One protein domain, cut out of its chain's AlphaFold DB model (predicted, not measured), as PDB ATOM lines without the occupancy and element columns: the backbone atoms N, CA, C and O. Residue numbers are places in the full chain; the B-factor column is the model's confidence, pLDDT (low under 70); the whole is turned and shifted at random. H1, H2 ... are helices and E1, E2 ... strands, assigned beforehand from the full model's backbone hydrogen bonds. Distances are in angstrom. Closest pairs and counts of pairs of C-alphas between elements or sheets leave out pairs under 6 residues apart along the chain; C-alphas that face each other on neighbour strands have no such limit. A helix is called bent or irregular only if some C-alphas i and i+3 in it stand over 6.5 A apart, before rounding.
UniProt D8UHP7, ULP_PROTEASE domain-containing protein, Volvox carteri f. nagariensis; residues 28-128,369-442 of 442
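What this domain is: This is residues 28 to 128 and 369 to 442 of the 442 residues of the protein "ULP_PROTEASE domain-containing protein" of Volvox carteri f. nagariensis (UniProt D8UHP7). A small hairpin of two strands, E1 and E2, packs on residues 383 to 390 of the long helix H5, which runs through the middle, with H4 crossing H5 beside the strands. H6 folds back along H5, residues 29 to 37 of H1 pack on its other end, and H7 is an arm of which residues 433 to 441 stick out. The printed part has 175 residues, mostly helix, in the order H1 H2 E1 E2 H3 H4 H5 H6 H7, with an antiparallel sheet E1 - E2. It is compact, with a radius of gyration of the C-alphas of 17.9 A and spans of 59 by 47 by 29 A.

Where its parts are: E1 is residues 65 to 68 and E2 residues 77 to 80. H5, residues 369 to 390, is 32.9 A long, from C-alpha 369 at (6.086, 5.057, 18.867) to C-alpha 390 at (29.312, -16.275, 9.480). H6 is residues 396 to 409, 20.5 A, and H4 residues 95 to 106, 16.3 A. H3, residues 81 to 85, and H2, residues 54 to 60, are shorter. H1, residues 29 to 47, is 27.9 A long with a kink of 45 degrees near residue 41; it is only just irregular, C-alphas 44 and 47 being 6.8 A apart. H7, residues 422 to 441, is 28.8 A long and ends at C-alpha 441 (1.830, 10.916, 47.382).

How they stand to each other: E1 and E2 form an antiparallel hairpin, with N 66 and O 79 within hydrogen-bond range at 2.8 A. The closest C-alphas of E1 and H5 are Cys 66 and Met 387, 6.1 A; those of E2 and H4 are Val 79 and Thr 96, 6.8 A. H4 and H5 are close but not clearly touching, about perpendicular at 89 degrees, closest at C-alphas 101 and 379, 6.9 A. H5 and H6, a helical hairpin, touch at a shallow tilt of 32 degrees, closest at C-alphas 388 and 398, 4.7 A. H1, H5 and H6 form a bundle, a group of three touching helices; H1 touches H5 at C-alphas 33 and 370, 6.3 A, and only just H6, with 3 pairs within 8 A. H3 only just touches H2, H4 and H5, with 3 pairs each. H7 touches no helix. Every O i to N i+4 pair is within hydrogen-bond range in H2, H3, H4, H6 and H7, against 8 of 15 in H1 and 16 of 18 in H5.

The domain as a whole: C-alphas 113 and 442, the two farthest apart, are 60.7 A apart. Residues 129 to 368 are not printed; C-alphas 128 and 369 are 23.6 A apart across the cut. The H6 to H7 link is long, 12 residues. The mean pLDDT of the printed part is 77.2, and it is under 70 at residues 28 to 53, 107 to 127 and 441 to 442.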
ATOM      1  N   PRO A  28       9.575  15.629  24.638       30.78
ATOM      2  CA  PRO A  28       9.447  15.225  23.243       30.78
ATOM      3  C   PRO A  28      10.567  14.232  22.877       30.78
ATOM      4  O   PRO A  28      11.582  14.595  22.289       30.78
ATOM      5  N   VAL A  29      10.375  12.955  23.221       41.72
ATOM      6  CA  VAL A  29      11.329  11.850  22.986       41.72
ATOM      7  C   VAL A  29      11.521  11.561  21.488       41.72
ATOM      8  O   VAL A  29      12.521  10.974  21.083       41.72
ATOM      9  N   CYS A  30      10.625  12.044  20.620       36.78
ATOM     10  CA  CYS A  30      10.687  11.754  19.188       36.78
ATOM     11  C   CYS A  30      11.908  12.365  18.469       36.78
ATOM     12  O   CYS A  30      12.422  11.755  17.537       36.78
ATOM     13  N   ARG A  31      12.431  13.522  18.914       32.47
ATOM     14  CA  ARG A  31      13.710  14.050  18.383       32.47
ATOM     15  C   ARG A  31      14.931  13.326  18.964       32.47
ATOM     16  O   ARG A  31      15.965  13.273  18.306       32.47
ATOM     17  N   GLN A  32      14.814  12.740  20.158       38.25
ATOM     18  CA  GLN A  32      15.893  11.986  20.807       38.25
ATOM     19  C   GLN A  32      16.062  10.571  20.241       38.25
ATOM     20  O   GLN A  32      17.194  10.120  20.121       38.25
ATOM     21  N   ALA A  33      14.990   9.896  19.808       39.03
ATOM     22  CA  ALA A  33      15.103   8.592  19.141       39.03
ATOM     23  C   ALA A  33      15.924   8.685  17.837       39.03
ATOM     24  O   ALA A  33      16.812   7.869  17.595       39.03
ATOM     25  N   HIS A  34      15.722   9.749  17.053       39.75
ATOM     26  CA  HIS A  34      16.509  10.030  15.849       39.75
ATOM     27  C   HIS A  34      17.997  10.313  16.174       39.75
ATOM     28  O   HIS A  34      18.892   9.849  15.469       39.75
ATOM     29  N   GLN A  35      18.282  10.982  17.303       38.78
ATOM     30  CA  GLN A  35      19.651  11.167  17.818       38.78
ATOM     31  C   GLN A  35      20.274   9.867  18.366       38.78
ATOM     32  O   GLN A  35      21.481   9.669  18.236       38.78
ATOM     33  N   HIS A  36      19.476   8.952  18.930       43.47
ATOM     34  CA  HIS A  36      19.932   7.643  19.417       43.47
ATOM     35  C   HIS A  36      20.314   6.678  18.281       43.47
ATOM     36  O   HIS A  36      21.289   5.943  18.431       43.47
ATOM     37  N   HIS A  37      19.639   6.708  17.127       46.25
ATOM     38  CA  HIS A  37      20.016   5.871  15.975       46.25
ATOM     39  C   HIS A  37      21.373   6.263  15.368       46.25
ATOM     40  O   HIS A  37      22.143   5.399  14.944       46.25
ATOM     41  N   MET A  38      21.704   7.559  15.371       42.97
ATOM     42  CA  MET A  38      23.028   8.038  14.958       42.97
ATOM     43  C   MET A  38      24.137   7.654  15.952       42.97
ATOM     44  O   MET A  38      25.306   7.621  15.571       42.97
ATOM     45  N   TRP A  39      23.794   7.354  17.208       44.19
ATOM     46  CA  TRP A  39      24.745   7.209  18.314       44.19
ATOM     47  C   TRP A  39      25.702   6.017  18.162       44.19
ATOM     48  O   TRP A  39      26.908   6.196  18.339       44.19
ATOM     49  N   LEU A  40      25.208   4.827  17.781       47.38
ATOM     50  CA  LEU A  40      26.060   3.636  17.569       47.38
ATOM     51  C   LEU A  40      27.121   3.896  16.488       47.38
ATOM     52  O   LEU A  40      28.283   3.527  16.635       47.38
ATOM     53  N   TRP A  41      26.720   4.592  15.425       47.03
ATOM     54  CA  TRP A  41      27.580   4.916  14.293       47.03
ATOM     55  C   TRP A  41      28.542   6.060  14.607       47.03
ATOM     56  O   TRP A  41      29.725   5.961  14.309       47.03
ATOM     57  N   GLN A  42      28.081   7.126  15.261       44.19
ATOM     58  CA  GLN A  42      28.916   8.277  15.613       44.19
ATOM     59  C   GLN A  42      30.005   7.935  16.640       44.19
ATOM     60  O   GLN A  42      31.102   8.485  16.554       44.19
ATOM     61  N   ARG A  43      29.742   7.031  17.595       44.06
ATOM     62  CA  ARG A  43      30.683   6.719  18.683       44.06
ATOM     63  C   ARG A  43      31.849   5.825  18.245       44.06
ATOM     64  O   ARG A  43      32.963   6.068  18.699       44.06
ATOM     65  N   TYR A  44      31.650   4.896  17.300       42.62
ATOM     66  CA  TYR A  44      32.764   4.149  16.681       42.62
ATOM     67  C   TYR A  44      33.740   5.088  15.946       42.62
ATOM     68  O   TYR A  44      34.952   4.896  15.941       42.62
ATOM     69  N   CYS A  45      33.212   6.179  15.392       41.44
ATOM     70  CA  CYS A  45      33.986   7.191  14.674       41.44
ATOM     71  C   CYS A  45      34.708   8.176  15.616       41.44
ATOM     72  O   CYS A  45      35.497   9.007  15.175       41.44
ATOM     73  N   GLY A  46      34.440   8.096  16.926       38.62
ATOM     74  CA  GLY A  46      34.934   9.015  17.952       38.62
ATOM     75  C   GLY A  46      36.337   8.720  18.492       38.62
ATOM     76  O   GLY A  46      36.753   9.389  19.433       38.62
ATOM     77  N   GLN A  47      37.072   7.751  17.934       39.16
ATOM     78  CA  GLN A  47      38.451   7.422  18.350       39.16
ATOM     79  C   GLN A  47      39.479   7.446  17.201       39.16
ATOM     80  O   GLN A  47      40.555   6.869  17.311       39.16
ATOM     81  N   GLY A  48      39.184   8.156  16.104       40.41
ATOM     82  CA  GLY A  48      40.115   8.328  14.977       40.41
ATOM     83  C   GLY A  48      39.872   7.401  13.780       40.41
ATOM     84  O   GLY A  48      40.641   7.436  12.823       40.41
ATOM     85  N   ALA A  49      38.793   6.614  13.788       42.44
ATOM     86  CA  ALA A  49      38.324   5.868  12.624       42.44
ATOM     87  C   ALA A  49      37.340   6.721  11.802       42.44
ATOM     88  O   ALA A  49      36.477   7.399  12.361       42.44
ATOM     89  N   ALA A  50      37.483   6.704  10.472       45.62
ATOM     90  CA  ALA A  50      36.614   7.423   9.541       45.62
ATOM     91  C   ALA A  50      35.126   7.163   9.830       45.62
ATOM     92  O   ALA A  50      34.752   6.066  10.246       45.62
ATOM     93  N   LYS A  51      34.280   8.176   9.587       50.12
ATOM     94  CA  LYS A  51      32.826   8.083   9.753       50.12
ATOM     95  C   LYS A  51      32.325   6.833   9.021       50.12
ATOM     96  O   LYS A  51      32.399   6.825   7.796       50.12
ATOM     97  N   LEU A  52      31.846   5.797   9.723       56.56
ATOM     98  CA  LEU A  52      31.176   4.698   9.041       56.56
ATOM     99  C   LEU A  52      29.931   5.318   8.368       56.56
ATOM    100  O   LEU A  52      29.023   5.837   9.009       56.56
ATOM    101  N   THR A  53      29.945   5.404   7.050       68.25
ATOM    102  CA  THR A  53      28.810   5.742   6.193       68.25
ATOM    103  C   THR A  53      28.214   4.461   5.611       68.25
ATOM    104  O   THR A  53      28.821   3.385   5.706       68.25
ATOM    105  N   LYS A  54      27.052   4.583   4.955       73.88
ATOM    106  CA  LYS A  54      26.470   3.520   4.118       73.88
ATOM    107  C   LYS A  54      27.534   2.924   3.184       73.88
ATOM    108  O   LYS A  54      27.768   1.721   3.223       73.88
ATOM    109  N   ASP A  55      28.281   3.776   2.481       76.69
ATOM    110  CA  ASP A  55      29.323   3.359   1.530       76.69
ATOM    111  C   ASP A  55      30.490   2.632   2.198       76.69
ATOM    112  O   ASP A  55      30.895   1.563   1.752       76.69
ATOM    113  N   THR A  56      31.017   3.163   3.305       78.31
ATOM    114  CA  THR A  56      32.126   2.489   4.004       78.31
ATOM    115  C   THR A  56      31.698   1.158   4.616       78.31
ATOM    116  O   THR A  56      32.524   0.265   4.751       78.31
ATOM    117  N   THR A  57      30.417   0.995   4.960       80.44
ATOM    118  CA  THR A  57      29.904  -0.250   5.550       80.44
ATOM    119  C   THR A  57      29.629  -1.290   4.490       80.44
ATOM    120  O   THR A  57      29.983  -2.450   4.682       80.44
ATOM    121  N   LEU A  58      29.079  -0.867   3.350       85.25
ATOM    122  CA  LEU A  58      29.010  -1.687   2.146       85.25
ATOM    123  C   LEU A  58      30.405  -2.164   1.739       85.25
ATOM    124  O   LEU A  58      30.583  -3.349   1.487       85.25
ATOM    125  N   ALA A  59      31.406  -1.279   1.754       84.88
ATOM    126  CA  ALA A  59      32.787  -1.646   1.464       84.88
ATOM    127  C   ALA A  59      33.378  -2.593   2.524       84.88
ATOM    128  O   ALA A  59      33.976  -3.607   2.175       84.88
ATOM    129  N   MET A  60      33.185  -2.300   3.816       86.06
ATOM    130  CA  MET A  60      33.689  -3.117   4.925       86.06
ATOM    131  C   MET A  60      33.111  -4.532   4.888       86.06
ATOM    132  O   MET A  60      33.834  -5.503   5.091       86.06
ATOM    133  N   LEU A  61      31.812  -4.664   4.634       89.06
ATOM    134  CA  LEU A  61      31.107  -5.943   4.660       89.06
ATOM    135  C   LEU A  61      30.920  -6.541   3.261       89.06
ATOM    136  O   LEU A  61      30.205  -7.528   3.118       89.06
ATOM    137  N   ALA A  62      31.576  -5.995   2.236       88.19
ATOM    138  CA  ALA A  62      31.436  -6.463   0.864       88.19
ATOM    139  C   ALA A  62      31.616  -7.989   0.770       88.19
ATOM    140  O   ALA A  62      32.560  -8.568   1.319       88.19
ATOM    141  N   GLY A  63      30.674  -8.642   0.085       87.06
ATOM    142  CA  GLY A  63      30.664 -10.093  -0.109       87.06
ATOM    143  C   GLY A  63      30.178 -10.920   1.086       87.06
ATOM    144  O   GLY A  63      30.086 -12.138   0.957       87.06
ATOM    145  N   VAL A  64      29.836 -10.309   2.226       91.69
ATOM    146  CA  VAL A  64      29.232 -11.034   3.351       91.69
ATOM    147  C   VAL A  64      27.792 -11.402   3.005       91.69
ATOM    148  O   VAL A  64      26.933 -10.540   2.818       91.69
ATOM    149  N   ILE A  65      27.531 -12.705   2.931       92.19
ATOM    150  CA  ILE A  65      26.207 -13.276   2.697       92.19
ATOM    151  C   ILE A  65      25.931 -14.243   3.838       92.19
ATOM    152  O   ILE A  65      26.694 -15.177   4.066       92.19
ATOM    153  N   CYS A  66      24.832 -14.014   4.542       91.25
ATOM    154  CA  CYS A  66      24.403 -14.838   5.659       91.25
ATOM    155  C   CYS A  66      23.138 -15.593   5.293       91.25
ATOM    156  O   CYS A  66      22.384 -15.184   4.412       91.25
ATOM    157  N   THR A  67      22.872 -16.667   6.021       90.44
ATOM    158  CA  THR A  67      21.592 -17.368   5.951       90.44
ATOM    159  C   THR A  67      20.960 -17.370   7.336       90.44
ATOM    160  O   THR A  67      21.664 -17.556   8.323       90.44
ATOM    161  N   PHE A  68      19.650 -17.141   7.435       86.81
ATOM    162  CA  PHE A  68      18.907 -17.287   8.682       86.81
ATOM    163  C   PHE A  68      17.811 -18.356   8.542       86.81
ATOM    164  O   PHE A  68      16.982 -18.259   7.635       86.81
ATOM    165  N   PRO A  69      17.757 -19.357   9.438       83.19
ATOM    166  CA  PRO A  69      18.724 -19.627  10.507       83.19
ATOM    167  C   PRO A  69      20.117 -20.002   9.951       83.19
ATOM    168  O   PRO A  69      20.197 -20.464   8.816       83.19
ATOM    169  N   PRO A  70      21.214 -19.832  10.720       81.25
ATOM    170  CA  PRO A  70      22.587 -19.991  10.211       81.25
ATOM    171  C   PRO A  70      22.936 -21.357   9.607       81.25
ATOM    172  O   PRO A  70      23.831 -21.441   8.773       81.25
ATOM    173  N   ARG A  71      22.217 -22.431   9.962       76.88
ATOM    174  CA  ARG A  71      22.380 -23.753   9.321       76.88
ATOM    175  C   ARG A  71      21.749 -23.843   7.925       76.88
ATOM    176  O   ARG A  71      21.942 -24.839   7.237       76.88
ATOM    177  N   GLY A  72      20.994 -22.828   7.514       77.88
ATOM    178  CA  GLY A  72      20.183 -22.854   6.306       77.88
ATOM    179  C   GLY A  72      19.044 -23.866   6.390       77.88
ATOM    180  O   GLY A  72      18.506 -24.132   7.466       77.88
ATOM    181  N   GLY A  73      18.669 -24.401   5.231       76.38
ATOM    182  CA  GLY A  73      17.599 -25.382   5.080       76.38
ATOM    183  C   GLY A  73      16.387 -24.830   4.336       76.38
ATOM    184  O   GLY A  73      16.356 -23.682   3.893       76.38
ATOM    185  N   VAL A  74      15.369 -25.672   4.169       73.88
ATOM    186  CA  VAL A  74      14.122 -25.249   3.521       73.88
ATOM    187  C   VAL A  74      13.523 -24.080   4.305       73.88
ATOM    188  O   VAL A  74      13.494 -24.085   5.532       73.88
ATOM    189  N   GLY A  75      13.095 -23.040   3.591       77.75
ATOM    190  CA  GLY A  75      12.539 -21.836   4.204       77.75
ATOM    191  C   GLY A  75      13.564 -20.949   4.919       77.75
ATOM    192  O   GLY A  75      13.146 -20.036   5.630       77.75
ATOM    193  N   SER A  76      14.872 -21.175   4.767       85.44
ATOM    194  CA  SER A  76      15.872 -20.206   5.215       85.44
ATOM    195  C   SER A  76      15.862 -18.956   4.340       85.44
ATOM    196  O   SER A  76      15.613 -19.045   3.138       85.44
ATOM    197  N   ILE A  77      16.202 -17.813   4.923       90.19
ATOM    198  CA  ILE A  77      16.360 -16.553   4.198       90.19
ATOM    199  C   ILE A  77      17.831 -16.217   4.026       90.19
ATOM    200  O   ILE A  77      18.640 -16.462   4.919       90.19
ATOM    201  N   THR A  78      18.166 -15.607   2.899       94.12
ATOM    202  CA  THR A  78      19.494 -15.049   2.659       94.12
ATOM    203  C   THR A  78      19.495 -13.592   3.097       94.12
ATOM    204  O   THR A  78      18.672 -12.821   2.619       94.12
ATOM    205  N   VAL A  79      20.421 -13.217   3.977       94.69
ATOM    206  CA  VAL A  79      20.592 -11.847   4.472       94.69
ATOM    207  C   VAL A  79      21.918 -11.300   3.962       94.69
ATOM    208  O   VAL A  79      22.978 -11.888   4.194       94.69
ATOM    209  N   ARG A  80      21.867 -10.175   3.255       95.19
ATOM    210  CA  ARG A  80      23.013  -9.493   2.652       95.19
ATOM    211  C   ARG A  80      23.270  -8.153   3.336       95.19
ATOM    212  O   ARG A  80      22.488  -7.684   4.166       95.19
ATOM    213  N   VAL A  81      24.383  -7.516   2.989       92.88
ATOM    214  CA  VAL A  81      24.736  -6.192   3.530       92.88
ATOM    215  C   VAL A  81      23.738  -5.128   3.092       92.88
ATOM    216  O   VAL A  81      23.441  -4.217   3.856       92.88
ATOM    217  N   GLU A  82      23.171  -5.257   1.898       93.44
ATOM    218  CA  GLU A  82      22.141  -4.358   1.390       93.44
ATOM    219  C   GLU A  82      20.887  -4.388   2.277       93.44
ATOM    220  O   GLU A  82      20.323  -3.334   2.562       93.44
ATOM    221  N   ASP A  83      20.509  -5.561   2.799       95.12
ATOM    222  CA  ASP A  83      19.404  -5.688   3.756       95.12
ATOM    223  C   ASP A  83      19.740  -4.980   5.078       95.12
ATOM    224  O   ASP A  83      18.922  -4.236   5.615       95.12
ATOM    225  N   LEU A  84      20.978  -5.118   5.571       92.88
ATOM    226  CA  LEU A  84      21.452  -4.369   6.741       92.88
ATOM    227  C   LEU A  84      21.387  -2.849   6.506       92.88
ATOM    228  O   LEU A  84      21.137  -2.089   7.445       92.88
ATOM    229  N   MET A  85      21.607  -2.386   5.272       89.62
ATOM    230  CA  MET A  85      21.528  -0.962   4.942       89.62
ATOM    231  C   MET A  85      20.093  -0.423   4.960       89.62
ATOM    232  O   MET A  85      19.921   0.757   5.254       89.62
ATOM    233  N   GLN A  86      19.070  -1.264   4.778       92.25
ATOM    234  CA  GLN A  86      17.665  -0.858   4.959       92.25
ATOM    235  C   GLN A  86      17.298  -0.578   6.416       92.25
ATOM    236  O   GLN A  86      16.250  -0.002   6.710       92.25
ATOM    237  N   LEU A  87      18.184  -0.929   7.348       92.06
ATOM    238  CA  LEU A  87      18.062  -0.562   8.749       92.06
ATOM    239  C   LEU A  87      18.755   0.761   9.069       92.06
ATOM    240  O   LEU A  87      18.819   1.107  10.241       92.06
ATOM    241  N   GLN A  88      19.280   1.527   8.108       85.81
ATOM    242  CA  GLN A  88      19.752   2.895   8.375       85.81
ATOM    243  C   GLN A  88      18.588   3.824   8.773       85.81
ATOM    244  O   GLN A  88      17.424   3.481   8.542       85.81
ATOM    245  N   PRO A  89      18.863   4.972   9.424       80.00
ATOM    246  CA  PRO A  89      17.859   6.022   9.584       80.00
ATOM    247  C   PRO A  89      17.264   6.410   8.227       80.00
ATOM    248  O   PRO A  89      17.968   6.371   7.222       80.00
ATOM    249  N   ASP A  90      15.984   6.779   8.215       84.00
ATOM    250  CA  ASP A  90      15.279   7.273   7.022       84.00
ATOM    251  C   ASP A  90      15.148   6.273   5.855       84.00
ATOM    252  O   ASP A  90      14.724   6.650   4.767       84.00
ATOM    253  N   GLU A  91      15.440   4.988   6.078       90.19
ATOM    254  CA  GLU A  91      15.231   3.920   5.093       90.19
ATOM    255  C   GLU A  91      14.000   3.073   5.439       90.19
ATOM    256  O   GLU A  91      13.723   2.759   6.607       90.19
ATOM    257  N   MET A  92      13.269   2.656   4.408       93.38
ATOM    258  CA  MET A  92      12.173   1.702   4.551       93.38
ATOM    259  C   MET A  92      12.713   0.279   4.678       93.38
ATOM    260  O   MET A  92      13.626  -0.119   3.955       93.38
ATOM    261  N   LEU A  93      12.102  -0.521   5.554       96.62
ATOM    262  CA  LEU A  93      12.433  -1.943   5.628       96.62
ATOM    263  C   LEU A  93      12.056  -2.646   4.322       96.62
ATOM    264  O   LEU A  93      10.997  -2.383   3.749       96.62
ATOM    265  N   ASN A  94      12.900  -3.577   3.886       95.69
ATOM    266  CA  ASN A  94      12.588  -4.481   2.784       95.69
ATOM    267  C   ASN A  94      12.001  -5.810   3.286       95.69
ATOM    268  O   ASN A  94      11.978  -6.084   4.490       95.69
ATOM    269  N   ASP A  95      11.555  -6.651   2.352       95.38
ATOM    270  CA  ASP A  95      10.934  -7.943   2.660       95.38
ATOM    271  C   ASP A  95      11.867  -8.849   3.484       95.38
ATOM    272  O   ASP A  95      11.418  -9.472   4.444       95.38
ATOM    273  N   THR A  96      13.175  -8.858   3.183       95.62
ATOM    274  CA  THR A  96      14.179  -9.634   3.933       95.62
ATOM    275  C   THR A  96      14.233  -9.221   5.400       95.62
ATOM    276  O   THR A  96      14.307 -10.081   6.275       95.62
ATOM    277  N   CYS A  97      14.180  -7.919   5.695       97.06
ATOM    278  CA  CYS A  97      14.171  -7.408   7.064       97.06
ATOM    279  C   CYS A  97      12.901  -7.839   7.813       97.06
ATOM    280  O   CYS A  97      12.992  -8.297   8.956       97.06
ATOM    281  N   ILE A  98      11.732  -7.738   7.166       96.94
ATOM    282  CA  ILE A  98      10.454  -8.193   7.733       96.94
ATOM    283  C   ILE A  98      10.513  -9.694   8.033       96.94
ATOM    284  O   ILE A  98      10.257 -10.118   9.159       96.94
ATOM    285  N   GLU A  99      10.912 -10.500   7.050       93.44
ATOM    286  CA  GLU A  99      10.982 -11.951   7.191       93.44
ATOM    287  C   GLU A  99      12.037 -12.386   8.221       93.44
ATOM    288  O   GLU A  99      11.778 -13.295   9.016       93.44
ATOM    289  N   PHE A 100      13.189 -11.705   8.272       93.12
ATOM    290  CA  PHE A 100      14.228 -11.939   9.272       93.12
ATOM    291  C   PHE A 100      13.697 -11.736  10.680       93.12
ATOM    292  O   PHE A 100      13.840 -12.643  11.495       93.12
ATOM    293  N   PHE A 101      13.052 -10.603  10.974       93.44
ATOM    294  CA  PHE A 101      12.521 -10.379  12.316       93.44
ATOM    295  C   PHE A 101      11.462 -11.415  12.682       93.44
ATOM    296  O   PHE A 101      11.538 -11.993  13.761       93.44
ATOM    297  N   LEU A 102      10.507 -11.695  11.788       91.12
ATOM    298  CA  LEU A 102       9.441 -12.662  12.062       91.12
ATOM    299  C   LEU A 102      10.013 -14.057  12.367       91.12
ATOM    300  O   LEU A 102       9.597 -14.698  13.334       91.12
ATOM    301  N   LYS A 103      11.017 -14.514  11.608       86.56
ATOM    302  CA  LYS A 103      11.693 -15.798  11.863       86.56
ATOM    303  C   LYS A 103      12.583 -15.756  13.103       86.56
ATOM    304  O   LYS A 103      12.609 -16.724  13.852       86.56
ATOM    305  N   HIS A 104      13.308 -14.666  13.328       85.62
ATOM    306  CA  HIS A 104      14.178 -14.490  14.490       85.62
ATOM    307  C   HIS A 104      13.375 -14.497  15.791       85.62
ATOM    308  O   HIS A 104      13.718 -15.187  16.749       85.62
ATOM    309  N   ARG A 105      12.265 -13.757  15.806       85.56
ATOM    310  CA  ARG A 105      11.418 -13.554  16.978       85.56
ATOM    311  C   ARG A 105      10.535 -14.756  17.295       85.56
ATOM    312  O   ARG A 105      10.337 -15.060  18.470       85.56
ATOM    313  N   PHE A 106       9.991 -15.412  16.270       80.00
ATOM    314  CA  PHE A 106       8.983 -16.464  16.441       80.00
ATOM    315  C   PHE A 106       9.422 -17.841  15.965       80.00
ATOM    316  O   PHE A 106       8.568 -18.720  15.935       80.00
ATOM    317  N   ALA A 107      10.702 -18.001  15.593       64.19
ATOM    318  CA  ALA A 107      11.373 -19.227  15.150       64.19
ATOM    319  C   ALA A 107      10.450 -20.449  15.142       64.19
ATOM    320  O   ALA A 107      10.307 -21.161  16.138       64.19
ATOM    321  N   TRP A 108       9.785 -20.605  13.999       52.88
ATOM    322  CA  TRP A 108       8.770 -21.608  13.750       52.88
ATOM    323  C   TRP A 108       9.391 -23.003  13.748       52.88
ATOM    324  O   TRP A 108      10.067 -23.373  12.792       52.88
ATOM    325  N   GLY A 109       9.110 -23.764  14.808       48.31
ATOM    326  CA  GLY A 109       9.267 -25.218  14.854       48.31
ATOM    327  C   GLY A 109      10.695 -25.772  14.714       48.31
ATOM    328  O   GLY A 109      11.678 -25.026  14.674       48.31
ATOM    329  N   PRO A 110      10.831 -27.113  14.686       43.38
ATOM    330  CA  PRO A 110      12.054 -27.740  14.209       43.38
ATOM    331  C   PRO A 110      12.325 -27.226  12.792       43.38
ATOM    332  O   PRO A 110      11.390 -27.002  12.022       43.38
ATOM    333  N   LEU A 111      13.600 -27.059  12.442       45.88
ATOM    334  CA  LEU A 111      14.016 -26.921  11.046       45.88
ATOM    335  C   LEU A 111      13.267 -27.968  10.202       45.88
ATOM    336  O   LEU A 111      12.912 -29.027  10.713       45.88
ATOM    337  N   PHE A 112      12.993 -27.690   8.927       39.44
ATOM    338  CA  PHE A 112      12.215 -28.567   8.030       39.44
ATOM    339  C   PHE A 112      12.732 -30.028   7.923       39.44
ATOM    340  O   PHE A 112      12.089 -30.856   7.286       39.44
ATOM    341  N   ASP A 113      13.866 -30.350   8.547       40.84
ATOM    342  CA  ASP A 113      14.460 -31.677   8.724       40.84
ATOM    343  C   ASP A 113      14.215 -32.315  10.116       40.84
ATOM    344  O   ASP A 113      14.770 -33.369  10.416       40.84
ATOM    345  N   GLY A 114      13.402 -31.704  10.981       43.41
ATOM    346  CA  GLY A 114      13.165 -32.157  12.355       43.41
ATOM    347  C   GLY A 114      14.196 -31.660  13.377       43.41
ATOM    348  O   GLY A 114      14.058 -31.955  14.565       43.41
ATOM    349  N   THR A 115      15.208 -30.885  12.972       47.03
ATOM    350  CA  THR A 115      16.263 -30.443  13.889       47.03
ATOM    351  C   THR A 115      15.779 -29.268  14.730       47.03
ATOM    352  O   THR A 115      15.557 -28.158  14.241       47.03
ATOM    353  N   LEU A 116      15.643 -29.483  16.037       49.12
ATOM    354  CA  LEU A 116      15.461 -28.389  16.982       49.12
ATOM    355  C   LEU A 116      16.723 -27.518  16.948       49.12
ATOM    356  O   LEU A 116      17.821 -27.983  17.254       49.12
ATOM    357  N   LEU A 117      16.581 -26.236  16.602       47.66
ATOM    358  CA  LEU A 117      17.547 -25.247  17.077       47.66
ATOM    359  C   LEU A 117      17.508 -25.344  18.599       47.66
ATOM    360  O   LEU A 117      16.443 -25.085  19.177       47.66
ATOM    361  N   GLU A 118      18.614 -25.762  19.219       47.28
ATOM    362  CA  GLU A 118      18.676 -25.843  20.674       47.28
ATOM    363  C   GLU A 118      18.222 -24.502  21.288       47.28
ATOM    364  O   GLU A 118      18.527 -23.439  20.728       47.28
ATOM    365  N   PRO A 119      17.508 -24.522  22.430       45.84
ATOM    366  CA  PRO A 119      17.123 -23.317  23.178       45.84
ATOM    367  C   PRO A 119      18.297 -22.381  23.515       45.84
ATOM    368  O   PRO A 119      18.084 -21.221  23.840       45.84
ATOM    369  N   THR A 120      19.529 -22.880  23.418       41.94
ATOM    370  CA  THR A 120      20.812 -22.188  23.608       41.94
ATOM    371  C   THR A 120      21.303 -21.418  22.378       41.94
ATOM    372  O   THR A 120      22.353 -20.778  22.443       41.94
ATOM    373  N   SER A 121      20.591 -21.449  21.243       55.56
ATOM    374  CA  SER A 121      20.973 -20.648  20.076       55.56
ATOM    375  C   SER A 121      20.894 -19.162  20.429       55.56
ATOM    376  O   SER A 121      19.805 -18.609  20.564       55.56
ATOM    377  N   ARG A 122      22.058 -18.510  20.536       63.06
ATOM    378  CA  ARG A 122      22.239 -17.085  20.877       63.06
ATOM    379  C   ARG A 122      21.391 -16.090  20.060       63.06
ATOM    380  O   ARG A 122      21.351 -14.919  20.405       63.06
ATOM    381  N   TYR A 123      20.742 -16.530  18.982       61.19
ATOM    382  CA  TYR A 123      19.871 -15.726  18.116       61.19
ATOM    383  C   TYR A 123      18.381 -15.811  18.468       61.19
ATOM    384  O   TYR A 123      17.555 -15.349  17.691       61.19
ATOM    385  N   ILE A 124      17.996 -16.479  19.558       62.16
ATOM    386  CA  ILE A 124      16.585 -16.650  19.913       62.16
ATOM    387  C   ILE A 124      16.393 -16.201  21.354       62.16
ATOM    388  O   ILE A 124      16.679 -16.939  22.290       62.16
ATOM    389  N   GLU A 125      15.919 -14.971  21.521       55.66
ATOM    390  CA  GLU A 125      15.874 -14.314  22.835       55.66
ATOM    391  C   GLU A 125      14.616 -14.641  23.635       55.66
ATOM    392  O   GLU A 125      14.643 -14.642  24.859       55.66
ATOM    393  N   SER A 126      13.521 -15.000  22.967       58.09
ATOM    394  CA  SER A 126      12.352 -15.569  23.632       58.09
ATOM    395  C   SER A 126      11.518 -16.354  22.630       58.09
ATOM    396  O   SER A 126      11.044 -15.815  21.632       58.09
ATOM    397  N   ARG A 127      11.315 -17.651  22.874       66.31
ATOM    398  CA  ARG A 127      10.311 -18.407  22.122       66.31
ATOM    399  C   ARG A 127       8.968 -18.245  22.812       66.31
ATOM    400  O   ARG A 127       8.846 -18.485  24.010       66.31
ATOM    401  N   LEU A 128       7.943 -17.909  22.035       77.75
ATOM    402  CA  LEU A 128       6.586 -18.280  22.424       77.75
ATOM    403  C   LEU A 128       6.556 -19.803  22.615       77.75
ATOM    404  O   LEU A 128       7.241 -20.516  21.877       77.75
ATOM    405  N   PRO A 369       5.445   4.963  20.182       94.25
ATOM    406  CA  PRO A 369       6.086   5.057  18.867       94.25
ATOM    407  C   PRO A 369       7.620   5.001  18.911       94.25
ATOM    408  O   PRO A 369       8.247   4.396  18.050       94.25
ATOM    409  N   SER A 370       8.235   5.568  19.955       91.44
ATOM    410  CA  SER A 370       9.687   5.515  20.150       91.44
ATOM    411  C   SER A 370      10.218   4.098  20.382       91.44
ATOM    412  O   SER A 370      11.329   3.807  19.949       91.44
ATOM    413  N   ASN A 371       9.446   3.210  21.021       95.12
ATOM    414  CA  ASN A 371       9.831   1.803  21.142       95.12
ATOM    415  C   ASN A 371       9.846   1.145  19.756       95.12
ATOM    416  O   ASN A 371      10.801   0.451  19.432       95.12
ATOM    417  N   ALA A 372       8.856   1.439  18.905       95.62
ATOM    418  CA  ALA A 372       8.843   0.936  17.532       95.62
ATOM    419  C   ALA A 372      10.050   1.422  16.720       95.62
ATOM    420  O   ALA A 372      10.696   0.611  16.066       95.62
ATOM    421  N   SER A 373      10.440   2.696  16.817       91.75
ATOM    422  CA  SER A 373      11.660   3.173  16.146       91.75
ATOM    423  C   SER A 373      12.921   2.448  16.650       91.75
ATOM    424  O   SER A 373      13.742   2.007  15.844       91.75
ATOM    425  N   LEU A 374      13.051   2.217  17.965       93.19
ATOM    426  CA  LEU A 374      14.201   1.510  18.557       93.19
ATOM    427  C   LEU A 374      14.358   0.058  18.067       93.19
ATOM    428  O   LEU A 374      15.472  -0.476  18.118       93.19
ATOM    429  N   LEU A 375      13.295  -0.564  17.540       95.19
ATOM    430  CA  LEU A 375      13.363  -1.891  16.916       95.19
ATOM    431  C   LEU A 375      14.361  -1.932  15.745       95.19
ATOM    432  O   LEU A 375      14.993  -2.957  15.498       95.19
ATOM    433  N   ARG A 376      14.578  -0.806  15.058       94.44
ATOM    434  CA  ARG A 376      15.550  -0.711  13.962       94.44
ATOM    435  C   ARG A 376      16.974  -1.013  14.430       94.44
ATOM    436  O   ARG A 376      17.688  -1.770  13.777       94.44
ATOM    437  N   ASP A 377      17.382  -0.464  15.577       90.25
ATOM    438  CA  ASP A 377      18.709  -0.723  16.152       90.25
ATOM    439  C   ASP A 377      18.837  -2.170  16.622       90.25
ATOM    440  O   ASP A 377      19.863  -2.805  16.388       90.25
ATOM    441  N   TYR A 378      17.774  -2.694  17.236       92.88
ATOM    442  CA  TYR A 378      17.700  -4.092  17.647       92.88
ATOM    443  C   TYR A 378      17.943  -5.032  16.461       92.88
ATOM    444  O   TYR A 378      18.875  -5.835  16.482       92.88
ATOM    445  N   MET A 379      17.164  -4.881  15.386       94.56
ATOM    446  CA  MET A 379      17.301  -5.703  14.183       94.56
ATOM    447  C   MET A 379      18.688  -5.569  13.565       94.56
ATOM    448  O   MET A 379      19.284  -6.572  13.173       94.56
ATOM    449  N   ARG A 380      19.234  -4.346  13.528       92.56
ATOM    450  CA  ARG A 380      20.565  -4.090  12.968       92.56
ATOM    451  C   ARG A 380      21.619  -4.904  13.704       92.56
ATOM    452  O   ARG A 380      22.437  -5.564  13.071       92.56
ATOM    453  N   VAL A 381      21.561  -4.903  15.031       91.00
ATOM    454  CA  VAL A 381      22.495  -5.639  15.884       91.00
ATOM    455  C   VAL A 381      22.315  -7.149  15.743       91.00
ATOM    456  O   VAL A 381      23.311  -7.868  15.683       91.00
ATOM    457  N   ARG A 382      21.080  -7.654  15.614       91.94
ATOM    458  CA  ARG A 382      20.838  -9.088  15.367       91.94
ATOM    459  C   ARG A 382      21.380  -9.546  14.007       91.94
ATOM    460  O   ARG A 382      21.996 -10.607  13.936       91.94
ATOM    461  N   ILE A 383      21.243  -8.736  12.953       93.00
ATOM    462  CA  ILE A 383      21.845  -9.031  11.640       93.00
ATOM    463  C   ILE A 383      23.376  -8.925  11.693       93.00
ATOM    464  O   ILE A 383      24.061  -9.805  11.182       93.00
ATOM    465  N   MET A 384      23.934  -7.900  12.347       91.88
ATOM    466  CA  MET A 384      25.386  -7.769  12.538       91.88
ATOM    467  C   MET A 384      25.975  -8.957  13.303       91.88
ATOM    468  O   MET A 384      27.060  -9.425  12.965       91.88
ATOM    469  N   MET A 385      25.252  -9.480  14.295       90.75
ATOM    470  CA  MET A 385      25.650 -10.687  15.011       90.75
ATOM    471  C   MET A 385      25.655 -11.914  14.091       90.75
ATOM    472  O   MET A 385      26.632 -12.656  14.078       90.75
ATOM    473  N   LEU A 386      24.615 -12.092  13.268       91.38
ATOM    474  CA  LEU A 386      24.565 -13.157  12.260       91.38
ATOM    475  C   LEU A 386      25.729 -13.058  11.256       91.38
ATOM    476  O   LEU A 386      26.355 -14.067  10.928       91.38
ATOM    477  N   MET A 387      26.055 -11.844  10.808       92.69
ATOM    478  CA  MET A 387      27.203 -11.576   9.935       92.69
ATOM    479  C   MET A 387      28.530 -11.905  10.610       92.69
ATOM    480  O   MET A 387      29.353 -12.598  10.019       92.69
ATOM    481  N   SER A 388      28.718 -11.462  11.854       91.44
ATOM    482  CA  SER A 388      29.921 -11.731  12.650       91.44
ATOM    483  C   SER A 388      30.181 -13.232  12.780       91.44
ATOM    484  O   SER A 388      31.302 -13.692  12.586       91.44
ATOM    485  N   ASP A 389      29.133 -14.008  13.037       89.06
ATOM    486  CA  ASP A 389      29.243 -15.451  13.247       89.06
ATOM    487  C   ASP A 389      29.406 -16.260  11.952       89.06
ATOM    488  O   ASP A 389      29.876 -17.395  11.996       89.06
ATOM    489  N   THR A 390      29.057 -15.678  10.802       89.69
ATOM    490  CA  THR A 390      29.312 -16.275   9.480       89.69
ATOM    491  C   THR A 390      30.775 -16.098   9.051       89.69
ATOM    492  O   THR A 390      31.280 -16.846   8.214       89.69
ATOM    493  N   LEU A 391      31.476 -15.112   9.616       92.00
ATOM    494  CA  LEU A 391      32.865 -14.817   9.286       92.00
ATOM    495  C   LEU A 391      33.852 -15.747  10.021       92.00
ATOM    496  O   LEU A 391      33.627 -16.100  11.189       92.00
ATOM    497  N   PRO A 392      34.990 -16.100   9.388       91.81
ATOM    498  CA  PRO A 392      36.059 -16.837  10.054       91.81
ATOM    499  C   PRO A 392      36.547 -16.126  11.332       91.81
ATOM    500  O   PRO A 392      36.533 -14.894  11.384       91.81
ATOM    501  N   PRO A 393      36.976 -16.859  12.377       91.56
ATOM    502  CA  PRO A 393      37.468 -16.268  13.629       91.56
ATOM    503  C   PRO A 393      38.582 -15.225  13.458       91.56
ATOM    504  O   PRO A 393      38.631 -14.255  14.206       91.56
ATOM    505  N   GLU A 394      39.455 -15.417  12.472       93.25
ATOM    506  CA  GLU A 394      40.589 -14.553  12.138       93.25
ATOM    507  C   GLU A 394      40.221 -13.309  11.310       93.25
ATOM    508  O   GLU A 394      41.066 -12.435  11.091       93.25
ATOM    509  N   ASP A 395      38.976 -13.203  10.836       92.88
ATOM    510  CA  ASP A 395      38.530 -12.062  10.046       92.88
ATOM    511  C   ASP A 395      38.360 -10.823  10.935       92.88
ATOM    512  O   ASP A 395      37.501 -10.773  11.816       92.88
ATOM    513  N   LYS A 396      39.142  -9.772  10.670       89.81
ATOM    514  CA  LYS A 396      39.107  -8.515  11.440       89.81
ATOM    515  C   LYS A 396      37.720  -7.868  11.491       89.81
ATOM    516  O   LYS A 396      37.405  -7.164  12.445       89.81
ATOM    517  N   ARG A 397      36.863  -8.103  10.491       89.88
ATOM    518  CA  ARG A 397      35.486  -7.579  10.473       89.88
ATOM    519  C   ARG A 397      34.647  -8.172  11.605       89.88
ATOM    520  O   ARG A 397      33.738  -7.508  12.098       89.88
ATOM    521  N   ARG A 398      34.969  -9.390  12.051       92.19
ATOM    522  CA  ARG A 398      34.305 -10.061  13.169       92.19
ATOM    523  C   ARG A 398      34.482  -9.295  14.478       92.19
ATOM    524  O   ARG A 398      33.503  -9.138  15.202       92.19
ATOM    525  N   GLU A 399      35.687  -8.786  14.741       87.12
ATOM    526  CA  GLU A 399      36.004  -7.960  15.915       87.12
ATOM    527  C   GLU A 399      35.171  -6.671  15.922       87.12
ATOM    528  O   GLU A 399      34.509  -6.365  16.912       87.12
ATOM    529  N   VAL A 400      35.115  -5.977  14.780       85.88
ATOM    530  CA  VAL A 400      34.321  -4.749  14.611       85.88
ATOM    531  C   VAL A 400      32.836  -5.003  14.881       85.88
ATOM    532  O   VAL A 400      32.209  -4.288  15.661       85.88
ATOM    533  N   LEU A 401      32.265  -6.035  14.252       89.12
ATOM    534  CA  LEU A 401      30.859  -6.392  14.449       89.12
ATOM    535  C   LEU A 401      30.585  -6.831  15.894       89.12
ATOM    536  O   LEU A 401      29.567  -6.444  16.464       89.12
ATOM    537  N   GLY A 402      31.496  -7.599  16.499       87.38
ATOM    538  CA  GLY A 402      31.397  -8.048  17.887       87.38
ATOM    539  C   GLY A 402      31.359  -6.883  18.874       87.38
ATOM    540  O   GLY A 402      30.472  -6.840  19.725       87.38
ATOM    541  N   PHE A 403      32.243  -5.897  18.699       86.75
ATOM    542  CA  PHE A 403      32.253  -4.675  19.501       86.75
ATOM    543  C   PHE A 403      30.922  -3.914  19.411       86.75
ATOM    544  O   PHE A 403      30.349  -3.542  20.433       86.75
ATOM    545  N   LEU A 404      30.381  -3.720  18.200       84.44
ATOM    546  CA  LEU A 404      29.103  -3.021  18.007       84.44
ATOM    547  C   LEU A 404      27.928  -3.752  18.673       84.44
ATOM    548  O   LEU A 404      27.045  -3.111  19.250       84.44
ATOM    549  N   VAL A 405      27.920  -5.087  18.608       87.62
ATOM    550  CA  VAL A 405      26.918  -5.924  19.281       87.62
ATOM    551  C   VAL A 405      27.027  -5.783  20.800       87.62
ATOM    552  O   VAL A 405      26.014  -5.602  21.474       87.62
ATOM    553  N   GLU A 406      28.242  -5.826  21.344       87.88
ATOM    554  CA  GLU A 406      28.487  -5.689  22.780       87.88
ATOM    555  C   GLU A 406      28.064  -4.309  23.307       87.88
ATOM    556  O   GLU A 406      27.371  -4.220  24.322       87.88
ATOM    557  N   GLU A 407      28.404  -3.233  22.595       85.38
ATOM    558  CA  GLU A 407      28.021  -1.868  22.973       85.38
ATOM    559  C   GLU A 407      26.504  -1.668  22.990       85.38
ATOM    560  O   GLU A 407      25.978  -0.985  23.871       85.38
ATOM    561  N   TYR A 408      25.770  -2.281  22.055       86.94
ATOM    562  CA  TYR A 408      24.310  -2.277  22.116       86.94
ATOM    563  C   TYR A 408      23.787  -3.053  23.327       86.94
ATOM    564  O   TYR A 408      22.900  -2.566  24.024       86.94
ATOM    565  N   ASN A 409      24.343  -4.235  23.601       86.38
ATOM    566  CA  ASN A 409      23.890  -5.088  24.702       86.38
ATOM    567  C   ASN A 409      24.166  -4.475  26.089       86.38
ATOM    568  O   ASN A 409      23.440  -4.776  27.033       86.38
ATOM    569  N   LYS A 410      25.154  -3.576  26.211       88.62
ATOM    570  CA  LYS A 410      25.404  -2.775  27.426       88.62
ATOM    571  C   LYS A 410      24.343  -1.703  27.690       88.62
ATOM    572  O   LYS A 410      24.307  -1.159  28.794       88.62
ATOM    573  N   LYS A 411      23.501  -1.355  26.707       86.12
ATOM    574  CA  LYS A 411      22.441  -0.358  26.911       86.12
ATOM    575  C   LYS A 411      21.433  -0.861  27.958       86.12
ATOM    576  O   LYS A 411      21.044  -2.032  27.885       86.12
ATOM    577  N   PRO A 412      20.959   0.014  28.867       87.75
ATOM    578  CA  PRO A 412      19.955  -0.354  29.861       87.75
ATOM    579  C   PRO A 412      18.671  -0.902  29.232       87.75
ATOM    580  O   PRO A 412      18.234  -0.435  28.177       87.75
ATOM    581  N   GLU A 413      18.038  -1.858  29.913       88.06
ATOM    582  CA  GLU A 413      16.703  -2.396  29.601       88.06
ATOM    583  C   GLU A 413      15.591  -1.435  30.023       88.06
ATOM    584  O   GLU A 413      14.692  -1.778  30.787       88.06
ATOM    585  N   GLU A 414      15.670  -0.205  29.523       89.19
ATOM    586  CA  GLU A 414      14.800   0.896  29.918       89.19
ATOM    587  C   GLU A 414      14.113   1.534  28.711       89.19
ATOM    588  O   GLU A 414      14.667   1.614  27.606       89.19
ATOM    589  N   ILE A 415      12.893   2.034  28.934       87.25
ATOM    590  CA  ILE A 415      12.115   2.730  27.903       87.25
ATOM    591  C   ILE A 415      12.930   3.903  27.348       87.25
ATOM    592  O   ILE A 415      13.386   4.778  28.080       87.25
ATOM    593  N   GLY A 416      13.079   3.935  26.023       85.38
ATOM    594  CA  GLY A 416      13.820   4.980  25.317       85.38
ATOM    595  C   GLY A 416      15.313   4.690  25.117       85.38
ATOM    596  O   GLY A 416      15.942   5.372  24.308       85.38
ATOM    597  N   GLN A 417      15.882   3.680  25.785       86.75
ATOM    598  CA  GLN A 417      17.306   3.336  25.657       86.75
ATOM    599  C   GLN A 417      17.566   2.294  24.566       86.75
ATOM    600  O   GLN A 417      18.475   2.455  23.744       86.75
ATOM    601  N   ARG A 418      16.748   1.239  24.527       90.12
ATOM    602  CA  ARG A 418      16.789   0.176  23.514       90.12
ATOM    603  C   ARG A 418      15.387  -0.385  23.273       90.12
ATOM    604  O   ARG A 418      14.458  -0.035  23.996       90.12
ATOM    605  N   TYR A 419      15.235  -1.224  22.249       93.81
ATOM    606  CA  TYR A 419      13.962  -1.893  21.998       93.81
ATOM    607  C   TYR A 419      13.623  -2.803  23.173       93.81
ATOM    608  O   TYR A 419      14.460  -3.608  23.589       93.81
ATOM    609  N   LEU A 420      12.408  -2.672  23.690       93.75
ATOM    610  CA  LEU A 420      11.870  -3.582  24.686       93.75
ATOM    611  C   LEU A 420      10.810  -4.460  24.029       93.75
ATOM    612  O   LEU A 420       9.841  -3.946  23.455       93.75
ATOM    613  N   HIS A 421      11.001  -5.774  24.144       93.69
ATOM    614  CA  HIS A 421       9.973  -6.757  23.826       93.69
ATOM    615  C   HIS A 421       8.780  -6.606  24.793       93.69
ATOM    616  O   HIS A 421       8.883  -5.916  25.812       93.69
ATOM    617  N   PRO A 422       7.609  -7.189  24.480       94.19
ATOM    618  CA  PRO A 422       6.359  -6.843  25.163       94.19
ATOM    619  C   PRO A 422       6.360  -7.043  26.686       94.19
ATOM    620  O   PRO A 422       5.754  -6.242  27.397       94.19
ATOM    621  N   VAL A 423       7.055  -8.067  27.193       92.81
ATOM    622  CA  VAL A 423       7.126  -8.359  28.635       92.81
ATOM    623  C   VAL A 423       7.965  -7.302  29.353       92.81
ATOM    624  O   VAL A 423       7.493  -6.647  30.282       92.81
ATOM    625  N   GLU A 424       9.179  -7.062  28.867       93.62
ATOM    626  CA  GLU A 424      10.126  -6.086  29.407       93.62
ATOM    627  C   GLU A 424       9.568  -4.664  29.297       93.62
ATOM    628  O   GLU A 424       9.732  -3.841  30.203       93.62
ATOM    629  N   TYR A 425       8.871  -4.375  28.195       95.06
ATOM    630  CA  TYR A 425       8.194  -3.107  27.966       95.06
ATOM    631  C   TYR A 425       7.116  -2.857  29.025       95.06
ATOM    632  O   TYR A 425       7.070  -1.780  29.628       95.06
ATOM    633  N   LEU A 426       6.267  -3.854  29.288       93.94
ATOM    634  CA  LEU A 426       5.175  -3.725  30.244       93.94
ATOM    635  C   LEU A 426       5.675  -3.662  31.693       93.94
ATOM    636  O   LEU A 426       5.156  -2.873  32.486       93.94
ATOM    637  N   GLU A 427       6.707  -4.428  32.043       93.69
ATOM    638  CA  GLU A 427       7.372  -4.306  33.343       93.69
ATOM    639  C   GLU A 427       7.950  -2.908  33.565       93.69
ATOM    640  O   GLU A 427       7.764  -2.325  34.635       93.69
ATOM    641  N   ASN A 428       8.617  -2.344  32.556       93.69
ATOM    642  CA  ASN A 428       9.154  -0.989  32.629       93.69
ATOM    643  C   ASN A 428       8.050   0.059  32.820       93.69
ATOM    644  O   ASN A 428       8.190   0.949  33.659       93.69
ATOM    645  N   LEU A 429       6.930  -0.063  32.098       91.06
ATOM    646  CA  LEU A 429       5.778   0.824  32.285       91.06
ATOM    647  C   LEU A 429       5.209   0.739  33.705       91.06
ATOM    648  O   LEU A 429       4.936   1.770  34.317       91.06
ATOM    649  N   ARG A 430       5.067  -0.473  34.255       91.00
ATOM    650  CA  ARG A 430       4.579  -0.688  35.627       91.00
ATOM    651  C   ARG A 430       5.519  -0.087  36.669       91.00
ATOM    652  O   ARG A 430       5.048   0.572  37.594       91.00
ATOM    653  N   LYS A 431       6.836  -0.259  36.504       90.31
ATOM    654  CA  LYS A 431       7.858   0.347  37.377       90.31
ATOM    655  C   LYS A 431       7.787   1.876  37.337       90.31
ATOM    656  O   LYS A 431       7.763   2.512  38.388       90.31
ATOM    657  N   ALA A 432       7.688   2.460  36.143       86.19
ATOM    658  CA  ALA A 432       7.574   3.907  35.977       86.19
ATOM    659  C   ALA A 432       6.281   4.466  36.601       86.19
ATOM    660  O   ALA A 432       6.315   5.494  37.274       86.19
ATOM    661  N   ALA A 433       5.159   3.760  36.436       84.69
ATOM    662  CA  ALA A 433       3.878   4.117  37.042       84.69
ATOM    663  C   ALA A 433       3.920   4.071  38.578       84.69
ATOM    664  O   ALA A 433       3.451   5.000  39.234       84.69
ATOM    665  N   ALA A 434       4.511   3.018  39.151       86.38
ATOM    666  CA  ALA A 434       4.673   2.890  40.597       86.38
ATOM    667  C   ALA A 434       5.537   4.020  41.174       86.38
ATOM    668  O   ALA A 434       5.197   4.586  42.208       86.38
ATOM    669  N   HIS A 435       6.618   4.393  40.482       81.94
ATOM    670  CA  HIS A 435       7.475   5.504  40.894       81.94
ATOM    671  C   HIS A 435       6.747   6.859  40.841       81.94
ATOM    672  O   HIS A 435       6.857   7.644  41.779       81.94
ATOM    673  N   ALA A 436       5.962   7.119  39.789       80.50
ATOM    674  CA  ALA A 436       5.163   8.343  39.681       80.50
ATOM    675  C   ALA A 436       4.115   8.456  40.803       80.50
ATOM    676  O   ALA A 436       3.989   9.507  41.419       80.50
ATOM    677  N   ALA A 437       3.429   7.356  41.134       80.00
ATOM    678  CA  ALA A 437       2.432   7.340  42.206       80.00
ATOM    679  C   ALA A 437       3.029   7.622  43.598       80.00
ATOM    680  O   ALA A 437       2.359   8.209  44.442       80.00
ATOM    681  N   VAL A 438       4.282   7.216  43.844       82.19
ATOM    682  CA  VAL A 438       4.995   7.537  45.092       82.19
ATOM    683  C   VAL A 438       5.325   9.029  45.171       82.19
ATOM    684  O   VAL A 438       5.160   9.614  46.235       82.19
ATOM    685  N   LEU A 439       5.753   9.637  44.061       75.19
ATOM    686  CA  LEU A 439       6.071  11.069  43.997       75.19
ATOM    687  C   LEU A 439       4.832  11.959  44.159       75.19
ATOM    688  O   LEU A 439       4.931  13.012  44.773       75.19
ATOM    689  N   ASP A 440       3.676  11.538  43.643       72.88
ATOM    690  CA  ASP A 440       2.415  12.278  43.810       72.88
ATOM    691  C   ASP A 440       1.838  12.158  45.236       72.88
ATOM    692  O   ASP A 440       0.994  12.961  45.637       72.88
ATOM    693  N   ALA A 441       2.262  11.146  46.002       68.25
ATOM    694  CA  ALA A 441       1.830  10.916  47.382       68.25
ATOM    695  C   ALA A 441       2.732  11.587  48.438       68.25
ATOM    696  O   ALA A 441       2.348  11.633  49.611       68.25
ATOM    697  N   SER A 442       3.916  12.068  48.039       59.06
ATOM    698  CA  SER A 442       4.887  12.801  48.870       59.06
ATOM    699  C   SER A 442       4.762  14.306  48.688       59.06
ATOM    700  O   SER A 442       4.849  15.024  49.709       59.06
TER     701      SER A 442